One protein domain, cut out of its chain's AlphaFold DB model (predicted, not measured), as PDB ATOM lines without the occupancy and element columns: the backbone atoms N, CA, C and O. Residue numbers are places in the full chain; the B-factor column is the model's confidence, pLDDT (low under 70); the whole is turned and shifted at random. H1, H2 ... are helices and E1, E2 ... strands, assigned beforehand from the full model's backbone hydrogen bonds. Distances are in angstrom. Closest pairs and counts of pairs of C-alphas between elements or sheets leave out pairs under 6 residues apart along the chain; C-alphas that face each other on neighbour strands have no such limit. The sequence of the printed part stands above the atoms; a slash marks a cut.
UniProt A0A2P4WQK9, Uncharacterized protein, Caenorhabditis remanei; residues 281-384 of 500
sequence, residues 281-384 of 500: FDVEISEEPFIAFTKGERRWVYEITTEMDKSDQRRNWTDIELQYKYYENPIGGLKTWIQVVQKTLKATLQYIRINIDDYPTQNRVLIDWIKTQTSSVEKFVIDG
ATOM      1  N   PHE A 281     -45.449   7.985  37.222       78.38
ATOM      2  CA  PHE A 281     -44.521   7.087  37.884       78.38
ATOM      3  C   PHE A 281     -44.269   5.838  37.054       78.38
ATOM      4  O   PHE A 281     -45.147   5.357  36.328       78.38
ATOM      5  N   ASP A 282     -43.048   5.350  37.206       83.00
ATOM      6  CA  ASP A 282     -42.498   4.194  36.524       83.00
ATOM      7  C   ASP A 282     -42.292   3.085  37.547       83.00
ATOM      8  O   ASP A 282     -41.908   3.346  38.693       83.00
ATOM      9  N   VAL A 283     -42.520   1.848  37.129       85.06
ATOM     10  CA  VAL A 283     -42.287   0.663  37.949       85.06
ATOM     11  C   VAL A 283     -41.363  -0.274  37.194       85.06
ATOM     12  O   VAL A 283     -41.663  -0.662  36.065       85.06
ATOM     13  N   GLU A 284     -40.271  -0.669  37.836       85.00
ATOM     14  CA  GLU A 284     -39.374  -1.699  37.324       85.00
ATOM     15  C   GLU A 284     -39.313  -2.868  38.298       85.00
ATOM     16  O   GLU A 284     -39.138  -2.707  39.508       85.00
ATOM     17  N   ILE A 285     -39.520  -4.058  37.749       83.31
ATOM     18  CA  ILE A 285     -39.515  -5.325  38.461       83.31
ATOM     19  C   ILE A 285     -38.323  -6.109  37.924       83.31
ATOM     20  O   ILE A 285     -38.438  -6.814  36.926       83.31
ATOM     21  N   SER A 286     -37.184  -5.929  38.575       82.12
ATOM     22  CA  SER A 286     -35.921  -6.620  38.316       82.12
ATOM     23  C   SER A 286     -35.302  -7.052  39.646       82.12
ATOM     24  O   SER A 286     -35.904  -6.798  40.689       82.12
ATOM     25  N   GLU A 287     -34.135  -7.702  39.640       80.94
ATOM     26  CA  GLU A 287     -33.415  -8.158  40.844       80.94
ATOM     27  C   GLU A 287     -33.504  -7.150  42.010       80.94
ATOM     28  O   GLU A 287     -33.889  -7.527  43.119       80.94
ATOM     29  N   GLU A 288     -33.306  -5.862  41.716       85.19
ATOM     30  CA  GLU A 288     -33.540  -4.731  42.618       85.19
ATOM     31  C   GLU A 288     -34.753  -3.901  42.132       85.19
ATOM     32  O   GLU A 288     -34.606  -2.956  41.351       85.19
ATOM     33  N   PRO A 289     -35.989  -4.243  42.551       89.44
ATOM     34  CA  PRO A 289     -37.179  -3.610  42.011       89.44
ATOM     35  C   PRO A 289     -37.303  -2.181  42.525       89.44
ATOM     36  O   PRO A 289     -37.044  -1.907  43.697       89.44
ATOM     37  N   PHE A 290     -37.782  -1.264  41.690       89.56
ATOM     38  CA  PHE A 290     -37.898   0.137  42.076       89.56
ATOM     39  C   PHE A 290     -39.160   0.812  41.553       89.56
ATOM     40  O   PHE A 290     -39.819   0.378  40.606       89.56
ATOM     41  N   ILE A 291     -39.472   1.935  42.193       88.44
ATOM     42  CA  ILE A 291     -40.447   2.909  41.716       88.44
ATOM     43  C   ILE A 291     -39.743   4.235  41.455       88.44
ATOM     44  O   ILE A 291     -38.956   4.696  42.284       88.44
ATOM     45  N   ALA A 292     -40.020   4.853  40.310       84.88
ATOM     46  CA  ALA A 292     -39.452   6.145  39.964       84.88
ATOM     47  C   ALA A 292     -40.526   7.195  39.680       84.88
ATOM     48  O   ALA A 292     -41.596   6.896  39.155       84.88
ATOM     49  N   PHE A 293     -40.217   8.441  40.019       79.50
ATOM     50  CA  PHE A 293     -41.062   9.608  39.801       79.50
ATOM     51  C   PHE A 293     -40.301  10.607  38.959       79.50
ATOM     52  O   PHE A 293     -39.163  10.927  39.294       79.50
ATOM     53  N   THR A 294     -40.941  11.154  37.934       69.31
ATOM     54  CA  THR A 294     -40.306  12.142  37.058       69.31
ATOM     55  C   THR A 294     -41.123  13.426  37.054       69.31
ATOM     56  O   THR A 294     -42.345  13.394  36.897       69.31
ATOM     57  N   LYS A 295     -40.455  14.567  37.243       61.84
ATOM     58  CA  LYS A 295     -41.062  15.897  37.128       61.84
ATOM     59  C   LYS A 295     -40.086  16.876  36.487       61.84
ATOM     60  O   LYS A 295     -39.100  17.269  37.109       61.84
ATOM     61  N   GLY A 296     -40.413  17.319  35.273       66.06
ATOM     62  CA  GLY A 296     -39.473  18.084  34.457       66.06
ATOM     63  C   GLY A 296     -38.227  17.240  34.197       66.06
ATOM     64  O   GLY A 296     -38.349  16.081  33.815       66.06
ATOM     65  N   GLU A 297     -37.055  17.800  34.474       63.75
ATOM     66  CA  GLU A 297     -35.769  17.112  34.312       63.75
ATOM     67  C   GLU A 297     -35.386  16.251  35.528       63.75
ATOM     68  O   GLU A 297     -34.509  15.405  35.419       63.75
ATOM     69  N   ARG A 298     -36.065  16.397  36.680       65.56
ATOM     70  CA  ARG A 298     -35.723  15.652  37.903       65.56
ATOM     71  C   ARG A 298     -36.421  14.301  38.001       65.56
ATOM     72  O   ARG A 298     -37.633  14.200  37.786       65.56
ATOM     73  N   ARG A 299     -35.669  13.298  38.456       77.56
ATOM     74  CA  ARG A 299     -36.124  11.934  38.719       77.56
ATOM     75  C   ARG A 299     -35.809  11.506  40.151       77.56
ATOM     76  O   ARG A 299     -34.693  11.667  40.631       77.56
ATOM     77  N   TRP A 300     -36.777  10.908  40.830       80.62
ATOM     78  CA  TRP A 300     -36.582  10.278  42.136       80.62
ATOM     79  C   TRP A 300     -36.792   8.785  42.002       80.62
ATOM     80  O   TRP A 300     -37.819   8.379  41.471       80.62
ATOM     81  N   VAL A 301     -35.859   7.982  42.494       83.31
ATOM     82  CA  VAL A 301     -35.879   6.524  42.393       83.31
ATOM     83  C   VAL A 301     -35.871   5.941  43.799       83.31
ATOM     84  O   VAL A 301     -35.034   6.293  44.626       83.31
ATOM     85  N   TYR A 302     -36.817   5.053  44.075       87.31
ATOM     86  CA  TYR A 302     -36.891   4.314  45.326       87.31
ATOM     87  C   TYR A 302     -36.739   2.840  45.026       87.31
ATOM     88  O   TYR A 302     -37.671   2.192  44.551       87.31
ATOM     89  N   GLU A 303     -35.549   2.342  45.307       90.06
ATOM     90  CA  GLU A 303     -35.175   0.964  45.060       90.06
ATOM     91  C   GLU A 303     -35.423   0.133  46.312       90.06
ATOM     92  O   GLU A 303     -35.103   0.534  47.437       90.06
ATOM     93  N   ILE A 304     -36.063  -1.011  46.123       91.31
ATOM     94  CA  ILE A 304     -36.402  -1.930  47.187       91.31
ATOM     95  C   ILE A 304     -35.258  -2.922  47.336       91.31
ATOM     96  O   ILE A 304     -34.917  -3.640  46.404       91.31
ATOM     97  N   THR A 305     -34.699  -2.987  48.537       86.06
ATOM     98  CA  THR A 305     -33.567  -3.855  48.854       86.06
ATOM     99  C   THR A 305     -33.926  -4.821  49.979       86.06
ATOM    100  O   THR A 305     -34.741  -4.511  50.849       86.06
ATOM    101  N   THR A 306     -33.310  -5.998  49.981       88.06
ATOM    102  CA  THR A 306     -33.345  -6.948  51.104       88.06
ATOM    103  C   THR A 306     -32.182  -6.731  52.076       88.06
ATOM    104  O   THR A 306     -32.098  -7.402  53.102       88.06
ATOM    105  N   GLU A 307     -31.293  -5.777  51.795       86.38
ATOM    106  CA  GLU A 307     -30.140  -5.443  52.626       86.38
ATOM    107  C   GLU A 307     -30.499  -4.318  53.605       86.38
ATOM    108  O   GLU A 307     -30.723  -3.161  53.238       86.38
ATOM    109  N   MET A 308     -30.602  -4.660  54.890       83.25
ATOM    110  CA  MET A 308     -31.039  -3.718  55.926       83.25
ATOM    111  C   MET A 308     -30.039  -2.572  56.149       83.25
ATOM    112  O   MET A 308     -30.440  -1.465  56.501       83.25
ATOM    113  N   ASP A 309     -28.753  -2.816  55.920       83.50
ATOM    114  CA  ASP A 309     -27.655  -1.850  56.011       83.50
ATOM    115  C   ASP A 309     -27.615  -0.861  54.833       83.50
ATOM    116  O   ASP A 309     -27.173   0.282  54.999       83.50
ATOM    117  N   LYS A 310     -28.141  -1.255  53.667       81.19
ATOM    118  CA  LYS A 310     -28.394  -0.337  52.545       81.19
ATOM    119  C   LYS A 310     -29.599   0.572  52.783       81.19
ATOM    120  O   LYS A 310     -29.699   1.622  52.151       81.19
ATOM    121  N   SER A 311     -30.502   0.220  53.699       81.06
ATOM    122  CA  SER A 311     -31.732   0.979  53.946       81.06
ATOM    123  C   SER A 311     -31.471   2.457  54.253       81.06
ATOM    124  O   SER A 311     -30.597   2.806  55.043       81.06
ATOM    125  N   ASP A 312     -32.267   3.335  53.643       75.12
ATOM    126  CA  ASP A 312     -32.204   4.793  53.773       75.12
ATOM    127  C   ASP A 312     -30.922   5.470  53.251       75.12
ATOM    128  O   ASP A 312     -30.872   6.709  53.267       75.12
ATOM    129  N   GLN A 313     -29.952   4.720  52.710       78.00
ATOM    130  CA  GLN A 313     -28.839   5.298  51.958       78.00
ATOM    131  C   GLN A 313     -29.366   6.087  50.755       78.00
ATOM    132  O   GLN A 313     -30.397   5.749  50.164       78.00
ATOM    133  N   ARG A 314     -28.659   7.166  50.408       80.25
ATOM    134  CA  ARG A 314     -29.022   8.060  49.307       80.25
ATOM    135  C   ARG A 314     -27.860   8.231  48.351       80.25
ATOM    136  O   ARG A 314     -26.719   8.385  48.787       80.25
ATOM    137  N   ARG A 315     -28.168   8.270  47.061       76.12
ATOM    138  CA  ARG A 315     -27.241   8.682  46.009       76.12
ATOM    139  C   ARG A 315     -27.891   9.789  45.203       76.12
ATOM    140  O   ARG A 315     -29.025   9.649  44.766       76.12
ATOM    141  N   ASN A 316     -27.156  10.879  45.030       75.38
ATOM    142  CA  ASN A 316     -27.614  12.029  44.273       75.38
ATOM    143  C   ASN A 316     -26.711  12.201  43.058       75.38
ATOM    144  O   ASN A 316     -25.493  12.320  43.194       75.38
ATOM    145  N   TRP A 317     -27.332  12.243  41.893       71.81
ATOM    146  CA  TRP A 317     -26.765  12.754  40.656       71.81
ATOM    147  C   TRP A 317     -27.409  14.106  40.341       71.81
ATOM    148  O   TRP A 317     -28.309  14.546  41.057       71.81
ATOM    149  N   THR A 318     -26.947  14.769  39.280       67.50
ATOM    150  CA  THR A 318     -27.416  16.103  38.867       67.50
ATOM    151  C   THR A 318     -28.944  16.179  38.790       67.50
ATOM    152  O   THR A 318     -29.538  17.104  39.341       67.50
ATOM    153  N   ASP A 319     -29.560  15.137  38.224       73.94
ATOM    154  CA  ASP A 319     -30.998  15.090  37.946       73.94
ATOM    155  C   ASP A 319     -31.713  13.896  38.596       73.94
ATOM    156  O   ASP A 319     -32.929  13.766  38.473       73.94
ATOM    157  N   ILE A 320     -30.985  13.019  39.301       74.38
ATOM    158  CA  ILE A 320     -31.528  11.775  39.869       74.38
ATOM    159  C   ILE A 320     -31.232  11.691  41.368       74.38
ATOM    160  O   ILE A 320     -30.077  11.733  41.779       74.38
ATOM    161  N   GLU A 321     -32.264  11.489  42.184       80.81
ATOM    162  CA  GLU A 321     -32.143  11.159  43.609       80.81
ATOM    163  C   GLU A 321     -32.596   9.711  43.833       80.81
ATOM    164  O   GLU A 321     -33.775   9.396  43.694       80.81
ATOM    165  N   LEU A 322     -31.658   8.827  44.174       80.88
ATOM    166  CA  LEU A 322     -31.905   7.422  44.493       80.88
ATOM    167  C   LEU A 322     -31.903   7.213  46.005       80.88
ATOM    168  O   LEU A 322     -30.971   7.631  46.698       80.88
ATOM    169  N   GLN A 323     -32.908   6.501  46.507       85.50
ATOM    170  CA  GLN A 323     -32.977   6.067  47.893       85.50
ATOM    171  C   GLN A 323     -33.331   4.583  48.008       85.50
ATOM    172  O   GLN A 323     -34.319   4.124  47.442       85.50
ATOM    173  N   TYR A 324     -32.581   3.860  48.835       82.25
ATOM    174  CA  TYR A 324     -32.821   2.443  49.102       82.25
ATOM    175  C   TYR A 324     -33.838   2.244  50.234       82.25
ATOM    176  O   TYR A 324     -33.842   2.981  51.231       82.25
ATOM    177  N   LYS A 325     -34.706   1.236  50.102       85.62
ATOM    178  CA  LYS A 325     -35.760   0.911  51.071       85.62
ATOM    179  C   LYS A 325     -35.791  -0.575  51.384       85.62
ATOM    180  O   LYS A 325     -36.116  -1.387  50.526       85.62
ATOM    181  N   TYR A 326     -35.511  -0.905  52.642       86.88
ATOM    182  CA  TYR A 326     -35.516  -2.288  53.097       86.88
ATOM    183  C   TYR A 326     -36.922  -2.889  53.165       86.88
ATOM    184  O   TYR A 326     -37.800  -2.338  53.838       86.88
ATOM    185  N   TYR A 327     -37.092  -4.055  52.541       88.00
ATOM    186  CA  TYR A 327     -38.234  -4.946  52.717       88.00
ATOM    187  C   TYR A 327     -37.776  -6.406  52.662       88.00
ATOM    188  O   TYR A 327     -37.079  -6.803  51.736       88.00
ATOM    189  N   GLU A 328     -38.256  -7.232  53.596       86.44
ATOM    190  CA  GLU A 328     -38.018  -8.689  53.573       86.44
ATOM    191  C   GLU A 328     -38.562  -9.348  52.297       86.44
ATOM    192  O   GLU A 328     -37.984 -10.299  51.780       86.44
ATOM    193  N   ASN A 329     -39.679  -8.828  51.779       88.31
ATOM    194  CA  ASN A 329     -40.266  -9.232  50.509       88.31
ATOM    195  C   ASN A 329     -40.241  -8.041  49.532       88.31
ATOM    196  O   ASN A 329     -41.105  -7.161  49.659       88.31
ATOM    197  N   PRO A 330     -39.319  -8.014  48.549       87.75
ATOM    198  CA  PRO A 330     -39.174  -6.898  47.616       87.75
ATOM    199  C   PRO A 330     -40.445  -6.577  46.831       87.75
ATOM    200  O   PRO A 330     -40.871  -5.425  46.769       87.75
ATOM    201  N   ILE A 331     -41.128  -7.604  46.316       85.62
ATOM    202  CA  ILE A 331     -42.385  -7.445  45.572       85.62
ATOM    203  C   ILE A 331     -43.506  -6.929  46.483       85.62
ATOM    204  O   ILE A 331     -44.304  -6.082  46.080       85.62
ATOM    205  N   GLY A 332     -43.564  -7.398  47.733       86.88
ATOM    206  CA  GLY A 332     -44.491  -6.873  48.742       86.88
ATOM    207  C   GLY A 332     -44.231  -5.397  49.070       86.88
ATOM    208  O   GLY A 332     -45.171  -4.599  49.164       86.88
ATOM    209  N   GLY A 333     -42.956  -5.018  49.185       86.62
ATOM    210  CA  GLY A 333     -42.527  -3.633  49.347       86.62
ATOM    211  C   GLY A 333     -42.949  -2.763  48.169       86.62
ATOM    212  O   GLY A 333     -43.619  -1.749  48.363       86.62
ATOM    213  N   LEU A 334     -42.665  -3.205  46.945       87.25
ATOM    214  CA  LEU A 334     -43.040  -2.504  45.720       87.25
ATOM    215  C   LEU A 334     -44.560  -2.288  45.618       87.25
ATOM    216  O   LEU A 334     -45.007  -1.168  45.365       87.25
ATOM    217  N   LYS A 335     -45.372  -3.317  45.904       87.88
ATOM    218  CA  LYS A 335     -46.843  -3.196  45.961       87.88
ATOM    219  C   LYS A 335     -47.292  -2.124  46.954       87.88
ATOM    220  O   LYS A 335     -48.181  -1.332  46.642       87.88
ATOM    221  N   THR A 336     -46.654  -2.070  48.124       85.94
ATOM    222  CA  THR A 336     -46.933  -1.052  49.148       85.94
ATOM    223  C   THR A 336     -46.650   0.351  48.615       85.94
ATOM    224  O   THR A 336     -47.470   1.254  48.780       85.94
ATOM    225  N   TRP A 337     -45.517   0.539  47.938       84.38
ATOM    226  CA  TRP A 337     -45.153   1.822  47.341       84.38
ATOM    227  C   TRP A 337     -46.134   2.257  46.254       84.38
ATOM    228  O   TRP A 337     -46.635   3.377  46.322       84.38
ATOM    229  N   ILE A 338     -46.483   1.368  45.322       82.38
ATOM    230  CA  ILE A 338     -47.462   1.645  44.259       82.38
ATOM    231  C   ILE A 338     -48.801   2.100  44.860       82.38
ATOM    232  O   ILE A 338     -49.328   3.144  44.475       82.38
ATOM    233  N   GLN A 339     -49.317   1.387  45.865       80.25
ATOM    234  CA  GLN A 339     -50.579   1.748  46.522       80.25
ATOM    235  C   GLN A 339     -50.513   3.107  47.219       80.25
ATOM    236  O   GLN A 339     -51.436   3.918  47.104       80.25
ATOM    237  N   VAL A 340     -49.430   3.371  47.958       73.12
ATOM    238  CA  VAL A 340     -49.253   4.650  48.654       73.12
ATOM    239  C   VAL A 340     -49.166   5.791  47.646       73.12
ATOM    240  O   VAL A 340     -49.801   6.823  47.855       73.12
ATOM    241  N   VAL A 341     -48.450   5.605  46.540       71.75
ATOM    242  CA  VAL A 341     -48.315   6.596  45.466       71.75
ATOM    243  C   VAL A 341     -49.652   6.895  44.817       71.75
ATOM    244  O   VAL A 341     -50.058   8.056  44.772       71.75
ATOM    245  N   GLN A 342     -50.372   5.867  44.373       71.00
ATOM    246  CA  GLN A 342     -51.668   6.042  43.723       71.00
ATOM    247  C   GLN A 342     -52.666   6.734  44.661       71.00
ATOM    248  O   GLN A 342     -53.342   7.680  44.257       71.00
ATOM    249  N   LYS A 343     -52.702   6.335  45.942       67.81
ATOM    250  CA  LYS A 343     -53.591   6.933  46.950       67.81
ATOM    251  C   LYS A 343     -53.217   8.374  47.302       67.81
ATOM    252  O   LYS A 343     -54.105   9.185  47.552       67.81
ATOM    253  N   THR A 344     -51.924   8.687  47.365       57.38
ATOM    254  CA  THR A 344     -51.440   9.994  47.839       57.38
ATOM    255  C   THR A 344     -51.409  11.030  46.717       57.38
ATOM    256  O   THR A 344     -51.729  12.192  46.957       57.38
ATOM    257  N   LEU A 345     -51.046  10.620  45.498       59.56
ATOM    258  CA  LEU A 345     -50.767  11.530  44.384       59.56
ATOM    259  C   LEU A 345     -51.811  11.523  43.272       59.56
ATOM    260  O   LEU A 345     -51.759  12.408  42.425       59.56
ATOM    261  N   LYS A 346     -52.721  10.538  43.238       61.41
ATOM    262  CA  LYS A 346     -53.570  10.263  42.060       61.41
ATOM    263  C   LYS A 346     -52.745  10.148  40.761       61.41
ATOM    264  O   LYS A 346     -53.219  10.504  39.688       61.41
ATOM    265  N   ALA A 347     -51.500   9.685  40.880       65.75
ATOM    266  CA  ALA A 347     -50.554   9.564  39.781       65.75
ATOM    267  C   ALA A 347     -50.963   8.438  38.818       65.75
ATOM    268  O   ALA A 347     -51.484   7.407  39.257       65.75
ATOM    269  N   THR A 348     -50.701   8.614  37.524       66.75
ATOM    270  CA  THR A 348     -50.936   7.584  36.503       66.75
ATOM    271  C   THR A 348     -49.664   6.769  36.267       66.75
ATOM    272  O   THR A 348     -48.564   7.312  36.152       66.75
ATOM    273  N   LEU A 349     -49.816   5.442  36.233       74.38
ATOM    274  CA  LEU A 349     -48.727   4.507  35.948       74.38
ATOM    275  C   LEU A 349     -48.424   4.548  34.449       74.38
ATOM    276  O   LEU A 349     -49.267   4.161  33.639       74.38
ATOM    277  N   GLN A 350     -47.247   5.050  34.084       73.50
ATOM    278  CA  GLN A 350     -46.888   5.261  32.680       73.50
ATOM    279  C   GLN A 350     -46.060   4.128  32.113       73.50
ATOM    280  O   GLN A 350     -46.345   3.643  31.020       73.50
ATOM    281  N   TYR A 351     -45.053   3.716  32.869       74.88
ATOM    282  CA  TYR A 351     -44.086   2.734  32.435       74.88
ATOM    283  C   TYR A 351     -44.063   1.560  33.397       74.88
ATOM    284  O   TYR A 351     -43.968   1.735  34.613       74.88
ATOM    285  N   ILE A 352     -44.133   0.361  32.836       78.44
ATOM    286  CA  ILE A 352     -43.887  -0.875  33.564       78.44
ATOM    287  C   ILE A 352     -42.815  -1.642  32.814       78.44
ATOM    288  O   ILE A 352     -42.964  -1.884  31.619       78.44
ATOM    289  N   ARG A 353     -41.772  -2.056  33.524       77.19
ATOM    290  CA  ARG A 353     -40.785  -3.018  33.043       77.19
ATOM    291  C   ARG A 353     -40.753  -4.218  33.967       77.19
ATOM    292  O   ARG A 353     -40.702  -4.053  35.183       77.19
ATOM    293  N   ILE A 354     -40.794  -5.413  33.398       75.62
ATOM    294  CA  ILE A 354     -40.731  -6.667  34.144       75.62
ATOM    295  C   ILE A 354     -39.636  -7.527  33.545       75.62
ATOM    296  O   ILE A 354     -39.766  -7.943  32.401       75.62
ATOM    297  N   ASN A 355     -38.609  -7.836  34.326       75.69
ATOM    298  CA  ASN A 355     -37.731  -8.951  34.032       75.69
ATOM    299  C   ASN A 355     -38.348 -10.232  34.613       75.69
ATOM    300  O   ASN A 355     -38.410 -10.418  35.831       75.69
ATOM    301  N   ILE A 356     -38.835 -11.116  33.745       74.00
ATOM    302  CA  ILE A 356     -39.522 -12.341  34.163       74.00
ATOM    303  C   ILE A 356     -38.571 -13.393  34.740       74.00
ATOM    304  O   ILE A 356     -39.041 -14.305  35.424       74.00
ATOM    305  N   ASP A 357     -37.263 -13.256  34.531       75.06
ATOM    306  CA  ASP A 357     -36.275 -14.173  35.099       75.06
ATOM    307  C   ASP A 357     -36.025 -13.933  36.591       75.06
ATOM    308  O   ASP A 357     -35.600 -14.858  37.288       75.06
ATOM    309  N   ASP A 358     -36.272 -12.715  37.080       80.75
ATOM    310  CA  ASP A 358     -35.862 -12.304  38.427       80.75
ATOM    311  C   ASP A 358     -36.852 -12.796  39.495       80.75
ATOM    312  O   ASP A 358     -36.454 -13.248  40.569       80.75
ATOM    313  N   TYR A 359     -38.156 -12.804  39.180       77.19
ATOM    314  CA  TYR A 359     -39.212 -13.305  40.075       77.19
ATOM    315  C   TYR A 359     -40.169 -14.301  39.387       77.19
ATOM    316  O   TYR A 359     -41.391 -14.100  39.397       77.19
ATOM    317  N   PRO A 360     -39.667 -15.429  38.848       73.75
ATOM    318  CA  PRO A 360     -40.408 -16.310  37.937       73.75
ATOM    319  C   PRO A 360     -41.721 -16.843  38.523       73.75
ATOM    320  O   PRO A 360     -42.735 -16.939  37.833       73.75
ATOM    321  N   THR A 361     -41.747 -17.127  39.828       76.81
ATOM    322  CA  THR A 361     -42.940 -17.632  40.528       76.81
ATOM    323  C   THR A 361     -43.949 -16.542  40.895       76.81
ATOM    324  O   THR A 361     -45.103 -16.854  41.190       76.81
ATOM    325  N   GLN A 362     -43.551 -15.266  40.879       76.88
ATOM    326  CA  GLN A 362     -44.395 -14.140  41.292       76.88
ATOM    327  C   GLN A 362     -44.938 -13.325  40.115       76.88
ATOM    328  O   GLN A 362     -45.938 -12.629  40.293       76.88
ATOM    329  N   ASN A 363     -44.347 -13.444  38.920       72.31
ATOM    330  CA  ASN A 363     -44.719 -12.672  37.729       72.31
ATOM    331  C   ASN A 363     -46.224 -12.670  37.454       72.31
ATOM    332  O   ASN A 363     -46.827 -11.609  37.325       72.31
ATOM    333  N   ARG A 364     -46.860 -13.850  37.424       71.31
ATOM    334  CA  ARG A 364     -48.293 -13.970  37.108       71.31
ATOM    335  C   ARG A 364     -49.174 -13.263  38.137       71.31
ATOM    336  O   ARG A 364     -50.014 -12.448  37.775       71.31
ATOM    337  N   VAL A 365     -48.928 -13.519  39.423       76.25
ATOM    338  CA  VAL A 365     -49.669 -12.899  40.536       76.25
ATOM    339  C   VAL A 365     -49.458 -11.383  40.559       76.25
ATOM    340  O   VAL A 365     -50.359 -10.630  40.925       76.25
ATOM    341  N   LEU A 366     -48.267 -10.921  40.186       74.00
ATOM    342  CA  LEU A 366     -47.940  -9.505  40.116       74.00
ATOM    343  C   LEU A 366     -48.622  -8.818  38.930       74.00
ATOM    344  O   LEU A 366     -49.222  -7.769  39.131       74.00
ATOM    345  N   ILE A 367     -48.596  -9.419  37.740       73.62
ATOM    346  CA  ILE A 367     -49.287  -8.915  36.545       73.62
ATOM    347  C   ILE A 367     -50.795  -8.848  36.789       73.62
ATOM    348  O   ILE A 367     -51.416  -7.819  36.520       73.62
ATOM    349  N   ASP A 368     -51.383  -9.910  37.341       77.62
ATOM    350  CA  ASP A 368     -52.808  -9.934  37.678       77.62
ATOM    351  C   ASP A 368     -53.145  -8.845  38.698       77.62
ATOM    352  O   ASP A 368     -54.137  -8.135  38.545       77.62
ATOM    353  N   TRP A 369     -52.280  -8.631  39.690       83.75
ATOM    354  CA  TRP A 369     -52.442  -7.538  40.638       83.75
ATOM    355  C   TRP A 369     -52.315  -6.158  39.973       83.75
ATOM    356  O   TRP A 369     -53.185  -5.320  40.191       83.75
ATOM    357  N   ILE A 370     -51.317  -5.911  39.118       77.81
ATOM    358  CA  ILE A 370     -51.141  -4.638  38.391       77.81
ATOM    359  C   ILE A 370     -52.383  -4.307  37.556       77.81
ATOM    360  O   ILE A 370     -52.843  -3.165  37.580       77.81
ATOM    361  N   LYS A 371     -52.983  -5.302  36.889       76.19
ATOM    362  CA  LYS A 371     -54.243  -5.138  36.139       76.19
ATOM    363  C   LYS A 371     -55.402  -4.661  37.017       76.19
ATOM    364  O   LYS A 371     -56.290  -3.973  36.530       76.19
ATOM    365  N   THR A 372     -55.405  -5.000  38.310       79.56
ATOM    366  CA  THR A 372     -56.398  -4.454  39.256       79.56
ATOM    367  C   THR A 372     -56.101  -3.015  39.676       79.56
ATOM    368  O   THR A 372     -57.008  -2.325  40.133       79.56
ATOM    369  N   GLN A 373     -54.849  -2.557  39.555       75.69
ATOM    370  CA  GLN A 373     -54.428  -1.217  39.972       75.69
ATOM    371  C   GLN A 373     -54.550  -0.169  38.858       75.69
ATOM    372  O   GLN A 373     -54.642   1.020  39.160       75.69
ATOM    373  N   THR A 374     -54.524  -0.570  37.584       73.31
ATOM    374  CA  THR A 374     -54.688   0.345  36.448       73.31
ATOM    375  C   THR A 374     -55.335  -0.344  35.248       73.31
ATOM    376  O   THR A 374     -55.035  -1.496  34.944       73.31
ATOM    377  N   SER A 375     -56.213   0.377  34.544       68.94
ATOM    378  CA  SER A 375     -56.865  -0.085  33.310       68.94
ATOM    379  C   SER A 375     -56.070   0.237  32.040       68.94
ATOM    380  O   SER A 375     -56.398  -0.276  30.972       68.94
ATOM    381  N   SER A 376     -55.043   1.089  32.136       67.88
ATOM    382  CA  SER A 376     -54.219   1.546  31.014       67.88
ATOM    383  C   SER A 376     -52.804   1.879  31.484       67.88
ATOM    384  O   SER A 376     -52.623   2.454  32.557       67.88
ATOM    385  N   VAL A 377     -51.807   1.547  30.666       69.12
ATOM    386  CA  VAL A 377     -50.386   1.876  30.864       69.12
ATOM    387  C   VAL A 377     -49.851   2.357  29.518       69.12
ATOM    388  O   VAL A 377     -50.189   1.775  28.490       69.12
ATOM    389  N   GLU A 378     -49.062   3.429  29.512       65.50
ATOM    390  CA  GLU A 378     -48.540   4.023  28.273       65.50
ATOM    391  C   GLU A 378     -47.487   3.124  27.610       65.50
ATOM    392  O   GLU A 378     -47.493   2.952  26.391       65.50
ATOM    393  N   LYS A 379     -46.615   2.501  28.409       66.56
ATOM    394  CA  LYS A 379     -45.577   1.583  27.941       66.56
ATOM    395  C   LYS A 379     -45.396   0.418  28.916       66.56
ATOM    396  O   LYS A 379     -45.212   0.613  30.114       66.56
ATOM    397  N   PHE A 380     -45.426  -0.800  28.384       67.94
ATOM    398  CA  PHE A 380     -45.238  -2.039  29.135       67.94
ATOM    399  C   PHE A 380     -44.130  -2.852  28.464       67.94
ATOM    400  O   PHE A 380     -44.208  -3.116  27.268       67.94
ATOM    401  N   VAL A 381     -43.101  -3.216  29.220       66.88
ATOM    402  CA  VAL A 381     -41.923  -3.957  28.760       66.88
ATOM    403  C   VAL A 381     -41.813  -5.241  29.571       66.88
ATOM    404  O   VAL A 381     -41.941  -5.217  30.796       66.88
ATOM    405  N   ILE A 382     -41.594  -6.356  28.880       65.69
ATOM    406  CA  ILE A 382     -41.335  -7.665  29.476       65.69
ATOM    407  C   ILE A 382     -40.029  -8.170  28.881       65.69
ATOM    408  O   ILE A 382     -39.962  -8.393  27.676       65.69
ATOM    409  N   ASP A 383     -39.033  -8.370  29.734       67.75
ATOM    410  CA  ASP A 383     -37.716  -8.881  29.377       67.75
ATOM    411  C   ASP A 383     -37.506 -10.233  30.068       67.75
ATOM    412  O   ASP A 383     -37.989 -10.443  31.177       67.75
ATOM    413  N   GLY A 384     -36.798 -11.165  29.436       61.91
ATOM    414  CA  GLY A 384     -36.478 -12.472  30.013       61.91
ATOM    415  C   GLY A 384     -35.537 -13.258  29.106       61.91
ATOM    416  O   GLY A 384     -35.638 -13.188  27.884       61.91
TER     417      GLY A 384
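AT A GLANCE: This is residues 281 to 384 of the 500 residues of an uncharacterized protein of Caenorhabditis remanei (UniProt A0A2P4WQK9). One wide, twisted sheet of seven strands makes a wall, with helix H1 packed lengthwise over E3 and E2 on one of its faces. The shorter helix H2 sits near H1 and close to E6, toward the E7 end of the sheet. The printed part has 104 residues, with two named helices and seven named strands in the order E1 E2 E3 E4 E5 H1 E6 H2 E7. The sheet is mixed, its order being E4, E5, E3, E2, E1, E6, E7, and the class is mixed, helices and strands. The whole is compact, with a radius of gyration of the C-alphas of 13.4 A and spans of 34 by 31 by 26 A.

IN THESE COORDINATES: E1, residues 281 to 285, begins with C-alpha 281 at (-44.521, 7.087, 37.884) and is 13.4 A long. E2 is residues 290 to 295, 16.8 A, and E3 is residues 298 to 305, 22.5 A. E4, residues 314 to 316, is 6.6 A long, and E5, residues 320 to 326, is 19.7 A. H1, residues 330 to 345, begins with C-alpha 330 at (-39.174, -6.898, 47.616) and is 22.0 A long. E6 is residues 348 to 355, 21.3 A; H2 is residues 363 to 373, 15.2 A. E7, residues 379 to 383, is 13.2 A long and ends with C-alpha 383 at (-37.716, -8.881, 29.377).

HOW THE PARTS SIT: E1, E2 and E3 form a meander, each strand the antiparallel neighbour of the one before, with N 284 and O 290 at 3.0 A and N 293 and O 300 at 2.8 A. E5 is parallel to E3, with N 323 and O 301 at 2.8 A. E4 and E5 are a hairpin, with N 315 and O 322 at 2.9 A; E4 is an edge strand. On the other side of E1, E6 is parallel to it, with N 283 and O 351 at 2.9 A. E7, the other edge strand, is parallel to E6, with N 381 and O 352 at 2.7 A. E6, H2 and E7 form a strand-helix-strand unit, two parallel neighbour strands with a helix between, and its crossover is right-handed. The domain has two layers, helices on one face of a sheet, with H1 and H2 on the sheet. H1 has a height over the sheet of 8.0 A and runs along the strands, at 2 degrees to E2 on the local plane; the closest C-alphas of H1 and E3 are those of Pro 330 and Ile 304, 5.7 A apart. H1 and H2 are near each other, with 11 pairs of C-alphas within 10 A. In H1 and H2 every O i to N i+4 pair is within hydrogen-bond range.

THE WHOLE: The two C-alphas farthest apart are those of Thr 318 and Thr 361, 37.2 A. The printed part has no cut, and no link is long; E3 to E4 and E6 to H2 are short but not tight. The mean pLDDT of the printed part is 77.4, and it is under 70 at residues 294 to 298, 318, 343 to 348 and 375 to 384.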